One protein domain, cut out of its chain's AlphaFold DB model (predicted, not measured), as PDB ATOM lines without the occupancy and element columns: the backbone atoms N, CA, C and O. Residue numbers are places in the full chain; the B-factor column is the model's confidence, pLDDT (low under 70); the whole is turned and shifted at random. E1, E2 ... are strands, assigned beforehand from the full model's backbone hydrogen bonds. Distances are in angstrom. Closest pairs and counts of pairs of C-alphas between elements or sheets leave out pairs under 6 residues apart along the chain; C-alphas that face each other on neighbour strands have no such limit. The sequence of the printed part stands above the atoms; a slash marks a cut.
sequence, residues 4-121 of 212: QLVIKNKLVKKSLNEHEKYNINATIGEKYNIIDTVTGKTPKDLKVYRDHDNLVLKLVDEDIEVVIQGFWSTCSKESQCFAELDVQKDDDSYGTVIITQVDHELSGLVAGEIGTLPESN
ATOM      1  N   GLN A   4     154.204 192.428 170.582       96.94
ATOM      2  CA  GLN A   4     152.987 191.634 170.744       96.94
ATOM      3  C   GLN A   4     153.036 190.746 171.986       96.94
ATOM      4  O   GLN A   4     153.994 190.006 172.201       96.94
ATOM      5  N   LEU A   5     151.934 190.728 172.733       96.75
ATOM      6  CA  LEU A   5     151.599 189.637 173.642       96.75
ATOM      7  C   LEU A   5     151.000 188.483 172.827       96.75
ATOM      8  O   LEU A   5     150.033 188.667 172.083       96.75
ATOM      9  N   VAL A   6     151.547 187.284 172.994       96.81
ATOM     10  CA  VAL A   6     151.128 186.053 172.323       96.81
ATOM     11  C   VAL A   6     150.689 185.032 173.365       96.81
ATOM     12  O   VAL A   6     151.466 184.633 174.229       96.81
ATOM     13  N   ILE A   7     149.448 184.564 173.247       95.00
ATOM     14  CA  ILE A   7     148.895 183.471 174.051       95.00
ATOM     15  C   ILE A   7     148.900 182.220 173.170       95.00
ATOM     16  O   ILE A   7     147.974 181.996 172.383       95.00
ATOM     17  N   LYS A   8     149.976 181.426 173.251       87.75
ATOM     18  CA  LYS A   8     150.305 180.403 172.238       87.75
ATOM     19  C   LYS A   8     149.179 179.377 172.058       87.75
ATOM     20  O   LYS A   8     148.810 179.083 170.927       87.75
ATOM     21  N   ASN A   9     148.570 178.902 173.147       86.94
ATOM     22  CA  ASN A   9     147.521 177.871 173.114       86.94
ATOM     23  C   ASN A   9     146.214 178.325 172.441       86.94
ATOM     24  O   ASN A   9     145.535 177.502 171.835       86.94
ATOM     25  N   LYS A  10     145.852 179.613 172.541       83.38
ATOM     26  CA  LYS A  10     144.657 180.177 171.884       83.38
ATOM     27  C   LYS A  10     144.963 180.795 170.514       83.38
ATOM     28  O   LYS A  10     144.048 181.291 169.866       83.38
ATOM     29  N   LEU A  11     146.234 180.811 170.091       85.62
ATOM     30  CA  LEU A  11     146.732 181.537 168.912       85.62
ATOM     31  C   LEU A  11     146.378 183.041 168.915       85.62
ATOM     32  O   LEU A  11     146.401 183.696 167.872       85.62
ATOM     33  N   VAL A  12     146.079 183.605 170.090       90.81
ATOM     34  CA  VAL A  12     145.752 185.026 170.248       90.81
ATOM     35  C   VAL A  12     147.042 185.832 170.229       90.81
ATOM     36  O   VAL A  12     147.989 185.529 170.957       90.81
ATOM     37  N   LYS A  13     147.056 186.882 169.409       94.19
ATOM     38  CA  LYS A  13     148.115 187.887 169.354       94.19
ATOM     39  C   LYS A  13     147.494 189.253 169.608       94.19
ATOM     40  O   LYS A  13     146.499 189.596 168.971       94.19
ATOM     41  N   LYS A  14     148.071 190.018 170.526       95.25
ATOM     42  CA  LYS A  14     147.650 191.379 170.858       95.25
ATOM     43  C   LYS A  14     148.839 192.313 170.682       95.25
ATOM     44  O   LYS A  14     149.821 192.171 171.405       95.25
ATOM     45  N   SER A  15     148.741 193.244 169.735       96.56
ATOM     46  CA  SER A  15     149.694 194.352 169.615       96.56
ATOM     47  C   SER A  15     149.677 195.194 170.884       96.56
ATOM     48  O   SER A  15     148.603 195.444 171.438       96.56
ATOM     49  N   LEU A  16     150.863 195.593 171.327       96.31
ATOM     50  CA  LEU A  16     151.069 196.455 172.480       96.31
ATOM     51  C   LEU A  16     151.623 197.794 171.987       96.31
ATOM     52  O   LEU A  16     152.554 197.817 171.180       96.31
ATOM     53  N   ASN A  17     151.034 198.884 172.465       95.81
ATOM     54  CA  ASN A  17     151.440 200.250 172.165       95.81
ATOM     55  C   ASN A  17     152.323 200.788 173.296       95.81
ATOM     56  O   ASN A  17     152.155 200.401 174.453       95.81
ATOM     57  N   GLU A  18     153.227 201.700 172.950       95.12
ATOM     58  CA  GLU A  18     154.088 202.436 173.884       95.12
ATOM     59  C   GLU A  18     153.232 203.204 174.920       95.12
ATOM     60  O   GLU A  18     152.152 203.701 174.592       95.12
ATOM     61  N   HIS A  19     153.697 203.283 176.172       94.56
ATOM     62  CA  HIS A  19     152.999 203.905 177.315       94.56
ATOM     63  C   HIS A  19     151.627 203.303 177.708       94.56
ATOM     64  O   HIS A  19     150.865 203.936 178.448       94.56
ATOM     65  N   GLU A  20     151.273 202.094 177.253       96.50
ATOM     66  CA  GLU A  20     150.029 201.415 177.654       96.50
ATOM     67  C   GLU A  20     150.237 200.298 178.695       96.50
ATOM     68  O   GLU A  20     151.155 199.475 178.619       96.50
ATOM     69  N   LYS A  21     149.290 200.218 179.644       97.00
ATOM     70  CA  LYS A  21     149.163 199.112 180.603       97.00
ATOM     71  C   LYS A  21     148.024 198.169 180.219       97.00
ATOM     72  O   LYS A  21     146.864 198.566 180.099       97.00
ATOM     73  N   TYR A  22     148.341 196.885 180.123       97.56
ATOM     74  CA  TYR A  22     147.435 195.809 179.753       97.56
ATOM     75  C   TYR A  22     147.218 194.850 180.915       97.56
ATOM     76  O   TYR A  22     148.126 194.134 181.317       97.56
ATOM     77  N   ASN A  23     145.983 194.772 181.401       97.25
ATOM     78  CA  ASN A  23     145.576 193.739 182.347       97.25
ATOM     79  C   ASN A  23     144.908 192.595 181.571       97.25
ATOM     80  O   ASN A  23     144.001 192.844 180.770       97.25
ATOM     81  N   ILE A  24     145.362 191.360 181.781       96.06
ATOM     82  CA  ILE A  24     144.730 190.142 181.256       96.06
ATOM     83  C   ILE A  24     144.628 189.090 182.358       96.06
ATOM     84  O   ILE A  24     145.534 188.963 183.169       96.06
ATOM     85  N   ASN A  25     143.548 188.311 182.385       96.75
ATOM     86  CA  ASN A  25     143.391 187.240 183.371       96.75
ATOM     87  C   ASN A  25     144.187 185.998 182.959       96.75
ATOM     88  O   ASN A  25     144.110 185.571 181.802       96.75
ATOM     89  N   ALA A  26     144.884 185.388 183.915       96.38
ATOM     90  CA  ALA A  26     145.493 184.082 183.731       96.38
ATOM     91  C   ALA A  26     144.418 183.017 183.436       96.38
ATOM     92  O   ALA A  26     143.337 183.018 184.025       96.38
ATOM     93  N   THR A  27     144.707 182.093 182.521       96.12
ATOM     94  CA  THR A  27     143.859 180.933 182.217       96.12
ATOM     95  C   THR A  27     144.705 179.667 182.291       96.12
ATOM     96  O   THR A  27     145.758 179.583 181.662       96.12
ATOM     97  N   ILE A  28     144.214 178.664 183.022       95.38
ATOM     98  CA  ILE A  28     144.876 177.365 183.205       95.38
ATOM     99  C   ILE A  28     145.306 176.765 181.857       95.38
ATOM    100  O   ILE A  28     144.523 176.691 180.907       95.38
ATOM    101  N   GLY A  29     146.560 176.321 181.790       93.50
ATOM    102  CA  GLY A  29     147.183 175.706 180.622       93.50
ATOM    103  C   GLY A  29     147.699 176.684 179.564       93.50
ATOM    104  O   GLY A  29     148.316 176.229 178.598       93.50
ATOM    105  N   GLU A  30     147.482 177.996 179.697       96.00
ATOM    106  CA  GLU A  30     148.000 178.974 178.736       96.00
ATOM    107  C   GLU A  30     149.504 179.216 178.860       96.00
ATOM    108  O   GLU A  30     150.084 179.189 179.945       96.00
ATOM    109  N   LYS A  31     150.110 179.496 177.703       96.38
ATOM    110  CA  LYS A  31     151.499 179.920 177.536       96.38
ATOM    111  C   LYS A  31     151.533 181.359 177.032       96.38
ATOM    112  O   LYS A  31     151.219 181.610 175.863       96.38
ATOM    113  N   TYR A  32     151.909 182.283 177.905       97.19
ATOM    114  CA  TYR A  32     152.142 183.689 177.592       97.19
ATOM    115  C   TYR A  32     153.567 183.880 177.062       97.19
ATOM    116  O   TYR A  32     154.513 183.277 177.560       97.19
ATOM    117  N   ASN A  33     153.729 184.723 176.052       96.06
ATOM    118  CA  ASN A  33     155.024 185.226 175.604       96.06
ATOM    119  C   ASN A  33     154.836 186.676 175.148       96.06
ATOM    120  O   ASN A  33     153.784 187.018 174.609       96.06
ATOM    121  N   ILE A  34     155.839 187.518 175.341       95.38
ATOM    122  CA  ILE A  34     155.898 188.866 174.784       95.38
ATOM    123  C   ILE A  34     157.050 188.891 173.782       95.38
ATOM    124  O   ILE A  34     158.150 188.453 174.105       95.38
ATOM    125  N   ILE A  35     156.782 189.320 172.551       95.44
ATOM    126  CA  ILE A  35     157.762 189.319 171.460       95.44
ATOM    127  C   ILE A  35     157.835 190.682 170.787       95.44
ATOM    128  O   ILE A  35     156.808 191.324 170.564       95.44
ATOM    129  N   ASP A  36     159.033 191.080 170.380       94.88
ATOM    130  CA  ASP A  36     159.193 191.989 169.256       94.88
ATOM    131  C   ASP A  36     158.889 191.222 167.959       94.88
ATOM    132  O   ASP A  36     159.384 190.123 167.704       94.88
ATOM    133  N   THR A  37     158.032 191.805 167.131       94.38
ATOM    134  CA  THR A  37     157.583 191.216 165.864       94.38
ATOM    135  C   THR A  37     158.628 191.276 164.755       94.38
ATOM    136  O   THR A  37     158.489 190.533 163.783       94.38
ATOM    137  N   VAL A  38     159.665 192.113 164.884       93.69
ATOM    138  CA  VAL A  38     160.766 192.198 163.913       93.69
ATOM    139  C   VAL A  38     161.739 191.034 164.101       93.69
ATOM    140  O   VAL A  38     162.087 190.356 163.137       93.69
ATOM    141  N   THR A  39     162.150 190.767 165.340       92.25
ATOM    142  CA  THR A  39     163.051 189.656 165.692       92.25
ATOM    143  C   THR A  39     162.330 188.321 165.896       92.25
ATOM    144  O   THR A  39     162.949 187.264 165.775       92.25
ATOM    145  N   GLY A  40     161.036 188.344 166.228       93.06
ATOM    146  CA  GLY A  40     160.282 187.165 166.663       93.06
ATOM    147  C   GLY A  40     160.700 186.647 168.045       93.06
ATOM    148  O   GLY A  40     160.379 185.506 168.382       93.06
ATOM    149  N   LYS A  41     161.434 187.458 168.817       93.88
ATOM    150  CA  LYS A  41     162.039 187.127 170.113       93.88
ATOM    151  C   LYS A  41     161.532 188.049 171.210       93.88
ATOM    152  O   LYS A  41     160.996 189.120 170.934       93.88
ATOM    153  N   THR A  42     161.697 187.630 172.458       94.56
ATOM    154  CA  THR A  42     161.383 188.478 173.607       94.56
ATOM    155  C   THR A  42     162.278 189.732 173.627       94.56
ATOM    156  O   THR A  42     163.484 189.606 173.402       94.56
ATOM    157  N   PRO A  43     161.713 190.939 173.850       91.50
ATOM    158  CA  PRO A  43     162.475 192.190 173.921       91.50
ATOM    159  C   PRO A  43     163.548 192.156 175.014       91.50
ATOM    160  O   PRO A  43     163.324 191.612 176.094       91.50
ATOM    161  N   LYS A  44     164.725 192.730 174.732       86.81
ATOM    162  CA  LYS A  44     165.907 192.623 175.612       86.81
ATOM    163  C   LYS A  44     165.808 193.458 176.890       86.81
ATOM    164  O   LYS A  44     166.451 193.133 177.881       86.81
ATOM    165  N   ASP A  45     165.033 194.534 176.856       87.56
ATOM    166  CA  ASP A  45     164.801 195.451 177.972       87.56
ATOM    167  C   ASP A  45     163.723 194.938 178.949       87.56
ATOM    168  O   ASP A  45     163.500 195.547 180.001       87.56
ATOM    169  N   LEU A  46     163.061 193.818 178.620       91.06
ATOM    170  CA  LEU A  46     161.953 193.287 179.399       91.06
ATOM    171  C   LEU A  46     162.385 192.949 180.832       91.06
ATOM    172  O   LEU A  46     163.189 192.046 181.085       91.06
ATOM    173  N   LYS A  47     161.738 193.625 181.777       90.56
ATOM    174  CA  LYS A  47     161.730 193.292 183.196       90.56
ATOM    175  C   LYS A  47     160.580 192.358 183.508       90.56
ATOM    176  O   LYS A  47     159.448 192.583 183.076       90.56
ATOM    177  N   VAL A  48     160.853 191.358 184.335       91.56
ATOM    178  CA  VAL A  48     159.831 190.442 184.838       91.56
ATOM    179  C   VAL A  48     159.873 190.395 186.355       91.56
ATOM    180  O   VAL A  48     160.945 190.328 186.960       91.56
ATOM    181  N   TYR A  49     158.702 190.430 186.983       91.12
ATOM    182  CA  TYR A  49     158.564 190.271 188.426       91.12
ATOM    183  C   TYR A  49     157.173 189.754 188.804       91.12
ATOM    184  O   TYR A  49     156.230 189.767 188.009       91.12
ATOM    185  N   ARG A  50     157.061 189.292 190.049       92.25
ATOM    186  CA  ARG A  50     155.811 188.872 190.679       92.25
ATOM    187  C   ARG A  50     155.292 189.974 191.595       92.25
ATOM    188  O   ARG A  50     155.980 190.359 192.535       92.25
ATOM    189  N   ASP A  51     154.078 190.440 191.338       91.94
ATOM    190  CA  ASP A  51     153.328 191.346 192.208       91.94
ATOM    191  C   ASP A  51     152.173 190.568 192.848       91.94
ATOM    192  O   ASP A  51     151.152 190.325 192.200       91.94
ATOM    193  N   HIS A  52     152.356 190.138 194.100       92.44
ATOM    194  CA  HIS A  52     151.439 189.249 194.821       92.44
ATOM    195  C   HIS A  52     151.105 187.987 193.995       92.44
ATOM    196  O   HIS A  52     151.968 187.136 193.768       92.44
ATOM    197  N   ASP A  53     149.874 187.870 193.488       94.38
ATOM    198  CA  ASP A  53     149.424 186.755 192.648       94.38
ATOM    199  C   ASP A  53     149.563 187.004 191.137       94.38
ATOM    200  O   ASP A  53     149.172 186.154 190.335       94.38
ATOM    201  N   ASN A  54     150.105 188.149 190.722       95.50
ATOM    202  CA  ASN A  54     150.154 188.596 189.330       95.50
ATOM    203  C   ASN A  54     151.574 188.514 188.760       95.50
ATOM    204  O   ASN A  54     152.536 188.952 189.394       95.50
ATOM    205  N   LEU A  55     151.706 188.018 187.530       95.81
ATOM    206  CA  LEU A  55     152.961 188.076 186.776       95.81
ATOM    207  C   LEU A  55     152.991 189.372 185.965       95.81
ATOM    208  O   LEU A  55     152.086 189.614 185.166       95.81
ATOM    209  N   VAL A  56     154.024 190.190 186.156       95.44
ATOM    210  CA  VAL A  56     154.195 191.458 185.441       95.44
ATOM    211  C   VAL A  56     155.360 191.358 184.465       95.44
ATOM    212  O   VAL A  56     156.472 190.992 184.845       95.44
ATOM    213  N   LEU A  57     155.088 191.700 183.206       94.88
ATOM    214  CA  LEU A  57     156.052 191.830 182.117       94.88
ATOM    215  C   LEU A  57     156.109 193.319 181.744       94.88
ATOM    216  O   LEU A  57     155.119 193.850 181.239       94.88
ATOM    217  N   LYS A  58     157.225 194.006 182.003       94.06
ATOM    218  CA  LYS A  58     157.376 195.442 181.722       94.06
ATOM    219  C   LYS A  58     158.539 195.698 180.766       94.06
ATOM    220  O   LYS A  58     159.678 195.412 181.122       94.06
ATOM    221  N   LEU A  59     158.258 196.279 179.600       92.31
ATOM    222  CA  LEU A  59     159.284 196.954 178.803       92.31
ATOM    223  C   LEU A  59     159.560 198.318 179.438       92.31
ATOM    224  O   LEU A  59     158.642 199.013 179.882       92.31
ATOM    225  N   VAL A  60     160.834 198.666 179.538       88.69
ATOM    226  CA  VAL A  60     161.309 199.878 180.209       88.69
ATOM    227  C   VAL A  60     161.432 201.021 179.221       88.69
ATOM    228  O   VAL A  60     161.057 202.139 179.565       88.69
ATOM    229  N   ASP A  61     161.926 200.733 178.019       89.62
ATOM    230  CA  ASP A  61     162.235 201.758 177.024       89.62
ATOM    231  C   ASP A  61     160.946 202.246 176.334       89.62
ATOM    232  O   ASP A  61     160.746 203.448 176.170       89.62
ATOM    233  N   GLU A  62     160.019 201.333 176.027       91.50
ATOM    234  CA  GLU A  62     158.675 201.633 175.507       91.50
ATOM    235  C   GLU A  62     157.607 201.924 176.586       91.50
ATOM    236  O   GLU A  62     156.463 202.238 176.247       91.50
ATOM    237  N   ASP A  63     157.938 201.781 177.876       94.25
ATOM    238  CA  ASP A  63     157.014 201.915 179.022       94.25
ATOM    239  C   ASP A  63     155.703 201.106 178.869       94.25
ATOM    240  O   ASP A  63     154.603 201.563 179.177       94.25
ATOM    241  N   ILE A  64     155.822 199.869 178.376       95.94
ATOM    242  CA  ILE A  64     154.698 198.939 178.191       95.94
ATOM    243  C   ILE A  64     154.624 198.011 179.394       95.94
ATOM    244  O   ILE A  64     155.612 197.361 179.730       95.94
ATOM    245  N   GLU A  65     153.450 197.869 180.005       96.50
ATOM    246  CA  GLU A  65     153.257 196.967 181.144       96.50
ATOM    247  C   GLU A  65     152.138 195.955 180.875       96.50
ATOM    248  O   GLU A  65     150.984 196.326 180.683       96.50
ATOM    249  N   VAL A  66     152.452 194.660 180.897       97.56
ATOM    250  CA  VAL A  66     151.464 193.576 180.839       97.56
ATOM    251  C   VAL A  66     151.377 192.909 182.205       97.56
ATOM    252  O   VAL A  66     152.331 192.287 182.667       97.56
ATOM    253  N   VAL A  67     150.205 192.994 182.830       97.44
ATOM    254  CA  VAL A  67     149.878 192.322 184.088       97.44
ATOM    255  C   VAL A  67     148.994 191.117 183.785       97.44
ATOM    256  O   VAL A  67     147.841 191.258 183.369       97.44
ATOM    257  N   ILE A  68     149.541 189.926 184.013       97.69
ATOM    258  CA  ILE A  68     148.832 188.651 183.937       97.69
ATOM    259  C   ILE A  68     148.256 188.376 185.327       97.69
ATOM    260  O   ILE A  68     148.942 187.906 186.239       97.69
ATOM    261  N   GLN A  69     146.995 188.758 185.496       97.50
ATOM    262  CA  GLN A  69     146.283 188.775 186.765       97.50
ATOM    263  C   GLN A  69     145.965 187.359 187.243       97.50
ATOM    264  O   GLN A  69     145.437 186.542 186.486       97.50
ATOM    265  N   GLY A  70     146.276 187.078 188.508       95.31
ATOM    266  CA  GLY A  70     146.034 185.777 189.128       95.31
ATOM    267  C   GLY A  70     146.894 184.630 188.586       95.31
ATOM    268  O   GLY A  70     146.492 183.474 188.689       95.31
ATOM    269  N   PHE A  71     148.076 184.918 188.037       96.38
ATOM    270  CA  PHE A  71     149.045 183.910 187.592       96.38
ATOM    271  C   PHE A  71     149.449 182.902 188.691       96.38
ATOM    272  O   PHE A  71     149.780 181.767 188.359       96.38
ATOM    273  N   TRP A  72     149.383 183.269 189.978       94.94
ATOM    274  CA  TRP A  72     149.606 182.354 191.116       94.94
ATOM    275  C   TRP A  72     148.356 182.035 191.960       94.94
ATOM    276  O   TRP A  72     148.421 181.126 192.783       94.94
ATOM    277  N   SER A  73     147.219 182.714 191.748       93.88
ATOM    278  CA  SER A  73     145.957 182.428 192.467       93.88
ATOM    279  C   SER A  73     144.926 181.648 191.650       93.88
ATOM    280  O   SER A  73     144.192 180.830 192.199       93.88
ATOM    281  N   THR A  74     144.860 181.882 190.337       92.31
ATOM    282  CA  THR A  74     143.977 181.156 189.403       92.31
ATOM    283  C   THR A  74     144.624 179.856 188.930       92.31
ATOM    284  O   THR A  74     143.934 178.875 188.656       92.31
ATOM    285  N   CYS A  75     145.952 179.848 188.841       91.19
ATOM    286  CA  CYS A  75     146.752 178.709 188.414       91.19
ATOM    287  C   CYS A  75     147.388 178.044 189.639       91.19
ATOM    288  O   CYS A  75     147.837 178.726 190.557       91.19
ATOM    289  N   SER A  76     147.438 176.714 189.663       87.81
ATOM    290  CA  SER A  76     147.922 175.928 190.804       87.81
ATOM    291  C   SER A  76     148.990 174.923 190.375       87.81
ATOM    292  O   SER A  76     149.237 174.734 189.185       87.81
ATOM    293  N   LYS A  77     149.590 174.207 191.336       86.44
ATOM    294  CA  LYS A  77     150.580 173.159 191.035       86.44
ATOM    295  C   LYS A  77     150.039 172.057 190.112       86.44
ATOM    296  O   LYS A  77     150.784 171.532 189.287       86.44
ATOM    297  N   GLU A  78     148.746 171.751 190.228       87.88
ATOM    298  CA  GLU A  78     148.024 170.755 189.420       87.88
ATOM    299  C   GLU A  78     147.423 171.341 188.131       87.88
ATOM    300  O   GLU A  78     146.939 170.609 187.270       87.88
ATOM    301  N   SER A  79     147.386 172.666 187.997       91.75
ATOM    302  CA  SER A  79     146.683 173.386 186.931       91.75
ATOM    303  C   SER A  79     147.439 174.665 186.595       91.75
ATOM    304  O   SER A  79     147.025 175.774 186.929       91.75
ATOM    305  N   GLN A  80     148.603 174.470 185.982       92.75
ATOM    306  CA  GLN A  80     149.619 175.502 185.808       92.75
ATOM    307  C   GLN A  80     149.310 176.475 184.665       92.75
ATOM    308  O   GLN A  80     148.602 176.148 183.710       92.75
ATOM    309  N   CYS A  81     149.911 177.655 184.752       95.62
ATOM    310  CA  CYS A  81     150.008 178.652 183.695       95.62
ATOM    311  C   CYS A  81     151.483 178.969 183.462       95.62
ATOM    312  O   CYS A  81     152.268 178.991 184.406       95.62
ATOM    313  N   PHE A  82     151.855 179.245 182.219       96.88
ATOM    314  CA  PHE A  82     153.253 179.343 181.817       96.88
ATOM    315  C   PHE A  82     153.534 180.705 181.189       96.88
ATOM    316  O   PHE A  82     152.740 181.185 180.380       96.88
ATOM    317  N   ALA A  83     154.688 181.296 181.480       96.69
ATOM    318  CA  ALA A  83     155.274 182.319 180.622       96.69
ATOM    319  C   ALA A  83     156.585 181.788 180.034       96.69
ATOM    320  O   ALA A  83     157.482 181.391 180.772       96.69
ATOM    321  N   GLU A  84     156.668 181.739 178.707       96.06
ATOM    322  CA  GLU A  84     157.815 181.219 177.960       96.06
ATOM    323  C   GLU A  84     158.530 182.384 177.285       96.06
ATOM    324  O   GLU A  84     158.010 182.919 176.303       96.06
ATOM    325  N   LEU A  85     159.701 182.761 177.798       95.06
ATOM    326  CA  LEU A  85     160.449 183.938 177.356       95.06
ATOM    327  C   LEU A  85     161.780 183.520 176.729       95.06
ATOM    328  O   LEU A  85     162.475 182.645 177.249       95.06
ATOM    329  N   ASP A  86     162.140 184.144 175.611       93.50
ATOM    330  CA  ASP A  86     163.450 183.976 174.991       93.50
ATOM    331  C   ASP A  86     164.517 184.751 175.782       93.50
ATOM    332  O   ASP A  86     164.376 185.943 176.045       93.50
ATOM    333  N   VAL A  87     165.611 184.076 176.124       89.88
ATOM    334  CA  VAL A  87     166.765 184.629 176.845       89.88
ATOM    335  C   VAL A  87     167.984 184.543 175.932       89.88
ATOM    336  O   VAL A  87     168.338 183.447 175.490       89.88
ATOM    337  N   GLN A  88     168.621 185.681 175.646       85.25
ATOM    338  CA  GLN A  88     169.914 185.709 174.952       85.25
ATOM    339  C   GLN A  88     171.008 185.171 175.888       85.25
ATOM    340  O   GLN A  88     170.999 185.459 177.083       85.25
ATOM    341  N   LYS A  89     171.928 184.377 175.343       83.62
ATOM    342  CA  LYS A  89     173.101 183.831 176.036       83.62
ATOM    343  C   LYS A  89     174.382 184.536 175.583       83.62
ATOM    344  O   LYS A  89     174.383 185.249 174.581       83.62
ATOM    345  N   ASP A  90     175.484 184.258 176.276       80.69
ATOM    346  CA  ASP A  90     176.812 184.828 175.998       80.69
ATOM    347  C   ASP A  90     177.371 184.480 174.602       80.69
ATOM    348  O   ASP A  90     178.239 185.182 174.091       80.69
ATOM    349  N   ASP A  91     176.881 183.406 173.971       81.69
ATOM    350  CA  ASP A  91     177.263 182.958 172.622       81.69
ATOM    351  C   ASP A  91     176.385 183.556 171.500       81.69
ATOM    352  O   ASP A  91     176.337 183.017 170.394       81.69
ATOM    353  N   ASP A  92     175.642 184.630 171.799       79.75
ATOM    354  CA  ASP A  92     174.600 185.244 170.958       79.75
ATOM    355  C   ASP A  92     173.447 184.301 170.543       79.75
ATOM    356  O   ASP A  92     172.530 184.703 169.818       79.75
ATOM    357  N   SER A  93     173.420 183.058 171.043       87.19
ATOM    358  CA  SER A  93     172.276 182.165 170.876       87.19
ATOM    359  C   SER A  93     171.133 182.550 171.817       87.19
ATOM    360  O   SER A  93     171.311 183.243 172.818       87.19
ATOM    361  N   TYR A  94     169.932 182.055 171.518       88.25
ATOM    362  CA  TYR A  94     168.786 182.166 172.419       88.25
ATOM    363  C   TYR A  94     168.487 180.806 173.047       88.25
ATOM    364  O   TYR A  94     168.564 179.765 172.388       88.25
ATOM    365  N   GLY A  95     168.123 180.808 174.324       90.19
ATOM    366  CA  GLY A  95     167.362 179.726 174.943       90.19
ATOM    367  C   GLY A  95     166.022 180.241 175.453       90.19
ATOM    368  O   GLY A  95     165.646 181.381 175.192       90.19
ATOM    369  N   THR A  96     165.299 179.404 176.186       93.00
ATOM    370  CA  THR A  96     163.986 179.753 176.741       93.00
ATOM    371  C   THR A  96     164.000 179.531 178.243       93.00
ATOM    372  O   THR A  96     164.484 178.494 178.690       93.00
ATOM    373  N   VAL A  97     163.474 180.487 179.002       93.12
ATOM    374  CA  VAL A  97     163.121 180.318 180.418       93.12
ATOM    375  C   VAL A  97     161.607 180.128 180.524       93.12
ATOM    376  O   VAL A  97     160.851 180.741 179.759       93.12
ATOM    377  N   ILE A  98     161.155 179.268 181.436       95.56
ATOM    378  CA  ILE A  98     159.727 179.014 181.667       95.56
ATOM    379  C   ILE A  98     159.363 179.366 183.108       95.56
ATOM    380  O   ILE A  98     159.770 178.695 184.053       95.56
ATOM    381  N   ILE A  99     158.538 180.397 183.266       95.38
ATOM    382  CA  ILE A  99     157.969 180.782 184.558       95.38
ATOM    383  C   ILE A  99     156.647 180.026 184.754       95.38
ATOM    384  O   ILE A  99     155.800 180.026 183.860       95.38
ATOM    385  N   THR A 100     156.469 179.396 185.914       95.75
ATOM    386  CA  THR A 100     155.300 178.583 186.306       95.75
ATOM    387  C   THR A 100     155.019 178.722 187.821       95.75
ATOM    388  O   THR A 100     155.629 179.547 188.496       95.75
ATOM    389  N   GLN A 101     154.075 177.957 188.377       93.56
ATOM    390  CA  GLN A 101     153.701 177.942 189.807       93.56
ATOM    391  C   GLN A 101     154.387 176.805 190.597       93.56
ATOM    392  O   GLN A 101     154.053 176.553 191.759       93.56
ATOM    393  N   VAL A 102     155.299 176.069 189.956       88.19
ATOM    394  CA  VAL A 102     155.972 174.870 190.483       88.19
ATOM    395  C   VAL A 102     157.497 174.971 190.371       88.19
ATOM    396  O   VAL A 102     158.035 176.047 190.122       88.19
ATOM    397  N   ASP A 103     158.167 173.838 190.594       87.44
ATOM    398  CA  ASP A 103     159.616 173.686 190.665       87.44
ATOM    399  C   ASP A 103     160.227 174.554 191.777       87.44
ATOM    400  O   ASP A 103     159.716 174.560 192.901       87.44
ATOM    401  N   HIS A 104     161.348 175.212 191.501       88.75
ATOM    402  CA  HIS A 104     162.109 176.007 192.461       88.75
ATOM    403  C   HIS A 104     161.891 177.505 192.225       88.75
ATOM    404  O   HIS A 104     161.415 177.917 191.166       88.75
ATOM    405  N   GLU A 105     162.236 178.331 193.214       88.50
ATOM    406  CA  GLU A 105     162.276 179.780 193.019       88.50
ATOM    407  C   GLU A 105     163.477 180.151 192.144       88.50
ATOM    408  O   GLU A 105     164.625 179.840 192.471       88.50
ATOM    409  N   LEU A 106     163.200 180.807 191.019       85.38
ATOM    410  CA  LEU A 106     164.216 181.277 190.088       85.38
ATOM    411  C   LEU A 106     165.044 182.390 190.739       85.38
ATOM    412  O   LEU A 106     164.504 183.390 191.217       85.38
ATOM    413  N   SER A 107     166.367 182.229 190.705       79.50
ATOM    414  CA  SER A 107     167.343 183.237 191.159       79.50
ATOM    415  C   SER A 107     167.793 184.182 190.030       79.50
ATOM    416  O   SER A 107     168.741 184.947 190.196       79.50
ATOM    417  N   GLY A 108     167.142 184.100 188.868       81.31
ATOM    418  CA  GLY A 108     167.429 184.844 187.644       81.31
ATOM    419  C   GLY A 108     166.568 184.329 186.487       81.31
ATOM    420  O   GLY A 108     165.853 183.343 186.634       81.31
ATOM    421  N   LEU A 109     166.619 184.981 185.323       85.62
ATOM    422  CA  LEU A 109     165.979 184.470 184.103       85.62
ATOM    423  C   LEU A 109     167.040 183.857 183.195       85.62
ATOM    424  O   LEU A 109     167.542 184.509 182.276       85.62
ATOM    425  N   VAL A 110     167.406 182.608 183.482       85.62
ATOM    426  CA  VAL A 110     168.470 181.893 182.771       85.62
ATOM    427  C   VAL A 110     167.886 180.977 181.695       85.62
ATOM    428  O   VAL A 110     166.870 180.302 181.872       85.62
ATOM    429  N   ALA A 111     168.546 180.948 180.539       88.88
ATOM    430  CA  ALA A 111     168.179 180.096 179.419       88.88
ATOM    431  C   ALA A 111     168.220 178.600 179.797       88.88
ATOM    432  O   ALA A 111     169.287 178.057 180.071       88.88
ATOM    433  N   GLY A 112     167.073 177.923 179.713       87.75
ATOM    434  CA  GLY A 112     166.911 176.504 180.042       87.75
ATOM    435  C   GLY A 112     166.294 176.236 181.418       87.75
ATOM    436  O   GLY A 112     165.959 175.086 181.695       87.75
ATOM    437  N   GLU A 113     166.110 177.258 182.260       90.19
ATOM    438  CA  GLU A 113     165.482 177.095 183.574       90.19
ATOM    439  C   GLU A 113     163.948 177.056 183.510       90.19
ATOM    440  O   GLU A 113     163.302 177.657 182.642       90.19
ATOM    441  N   ILE A 114     163.371 176.335 184.472       93.19
ATOM    442  CA  ILE A 114     161.933 176.230 184.717       93.19
ATOM    443  C   ILE A 114     161.715 176.417 186.220       93.19
ATOM    444  O   ILE A 114     162.347 175.722 187.020       93.19
ATOM    445  N   GLY A 115     160.848 177.350 186.606       92.00
ATOM    446  CA  GLY A 115     160.616 177.660 188.016       92.00
ATOM    447  C   GLY A 115     159.547 178.717 188.259       92.00
ATOM    448  O   GLY A 115     158.943 179.257 187.332       92.00
ATOM    449  N   THR A 116     159.315 179.023 189.529       93.12
ATOM    450  CA  THR A 116     158.430 180.102 189.975       93.12
ATOM    451  C   THR A 116     159.235 181.351 190.319       93.12
ATOM    452  O   THR A 116     160.413 181.270 190.652       93.12
ATOM    453  N   LEU A 117     158.604 182.523 190.276       90.06
ATOM    454  CA  LEU A 117     159.220 183.739 190.806       90.06
ATOM    455  C   LEU A 117     158.922 183.882 192.308       90.06
ATOM    456  O   LEU A 117     157.772 183.641 192.714       90.06
ATOM    457  N   PRO A 118     159.911 184.308 193.118       86.56
ATOM    458  CA  PRO A 118     159.658 184.777 194.474       86.56
ATOM    459  C   PRO A 118     158.808 186.055 194.431       86.56
ATOM    460  O   PRO A 118     158.792 186.780 193.433       86.56
ATOM    461  N   GLU A 119     158.081 186.338 195.509       82.62
ATOM    462  CA  GLU A 119     157.304 187.574 195.640       82.62
ATOM    463  C   GLU A 119     158.228 188.804 195.677       82.62
ATOM    464  O   GLU A 119     159.242 188.808 196.379       82.62
ATOM    465  N   SER A 120     157.905 189.854 194.908       71.81
ATOM    466  CA  SER A 120     158.786 191.021 194.760       71.81
ATOM    467  C   SER A 120     158.760 191.928 195.993       71.81
ATOM    468  O   SER A 120     158.044 192.926 196.070       71.81
ATOM    469  N   ASN A 121     159.611 191.611 196.964       56.38
ATOM    470  CA  ASN A 121     159.838 192.385 198.182       56.38
ATOM    471  C   ASN A 121     160.748 193.619 197.962       56.38
ATOM    472  O   ASN A 121     161.633 193.892 198.764       56.38
TER     473      ASN A 121
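This is residues 4 to 121 of the 212 residues of an uncharacterized protein of Gallibacterium anatis (UniProt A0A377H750). This is a small sandwich of two strongly twisted sheets, only partly face to face: the four-stranded sheet of E3, E7, E6 and E5 covers part of the larger sheet, which runs on past E4 into E8, E9 and E10. The E8 and E9 hairpin is long, and E9 bends sharply on its way to E10. The printed part has 118 residues, with no named helix and ten named strands, E1 to E10 in chain order; it is all strand, though under half of its residues, 57, are in named elements. The larger sheet has the order E2, E1, E4, E8, E9, E10 and is mixed, as is the smaller. The whole is compact, with a radius of gyration of the C-alphas of 13.3 A and spans of 35 by 32 by 31 A.

E1 is residues 4 to 7, beginning at C-alpha 4 at (152.987, 191.634, 170.744). E2 is residues 12 to 16, E3 residues 21 to 25 and E4 residues 31 to 36, 16.5 A long. E5 is residues 47 to 51, E6 residues 54 to 58 and E7 residues 65 to 69. E8, residues 82 to 88, measures 19.1 A. E9, residues 94 to 105, measures 21.7 A from C-alpha 94 at (168.786, 182.166, 172.419) and bends by 114 degrees at residue 101. E10, residues 114 to 116, ends at C-alpha 116 at (158.430, 180.102, 189.975).

In the larger sheet E1 and E2 form a hairpin, with N 5 and O 14 2.9 A apart. E1 and E4 are antiparallel, with N 4 and O 35 at 2.8 A. E4 and E8 are parallel, with N 32 and O 82 at 2.8 A. E8 and E9 form a hairpin, with N 83 and O 99 at 2.9 A. E10 is an edge strand parallel to E9, with N 100 and O 115 at 2.9 A. In the other sheet E5, E6 and E7 make a meander, each strand the antiparallel neighbour of the one before; N 47 and O 58 are 2.8 A apart, as are N 66 and O 57. E3 is parallel to E7, with N 22 and O 65 at 2.8 A. Between the sheets, the closest C-alphas of E4 and E6 are those of Ile 34 and Leu 57, 7.9 A apart.

The C-alphas farthest apart are those of Thr 74 and Asp 91, 37.3 A. The printed part has no cut. E7 to E8, residues 70 to 81, is the long link. The mean pLDDT of the printed part is 91.7, and residue 121 alone is under 70.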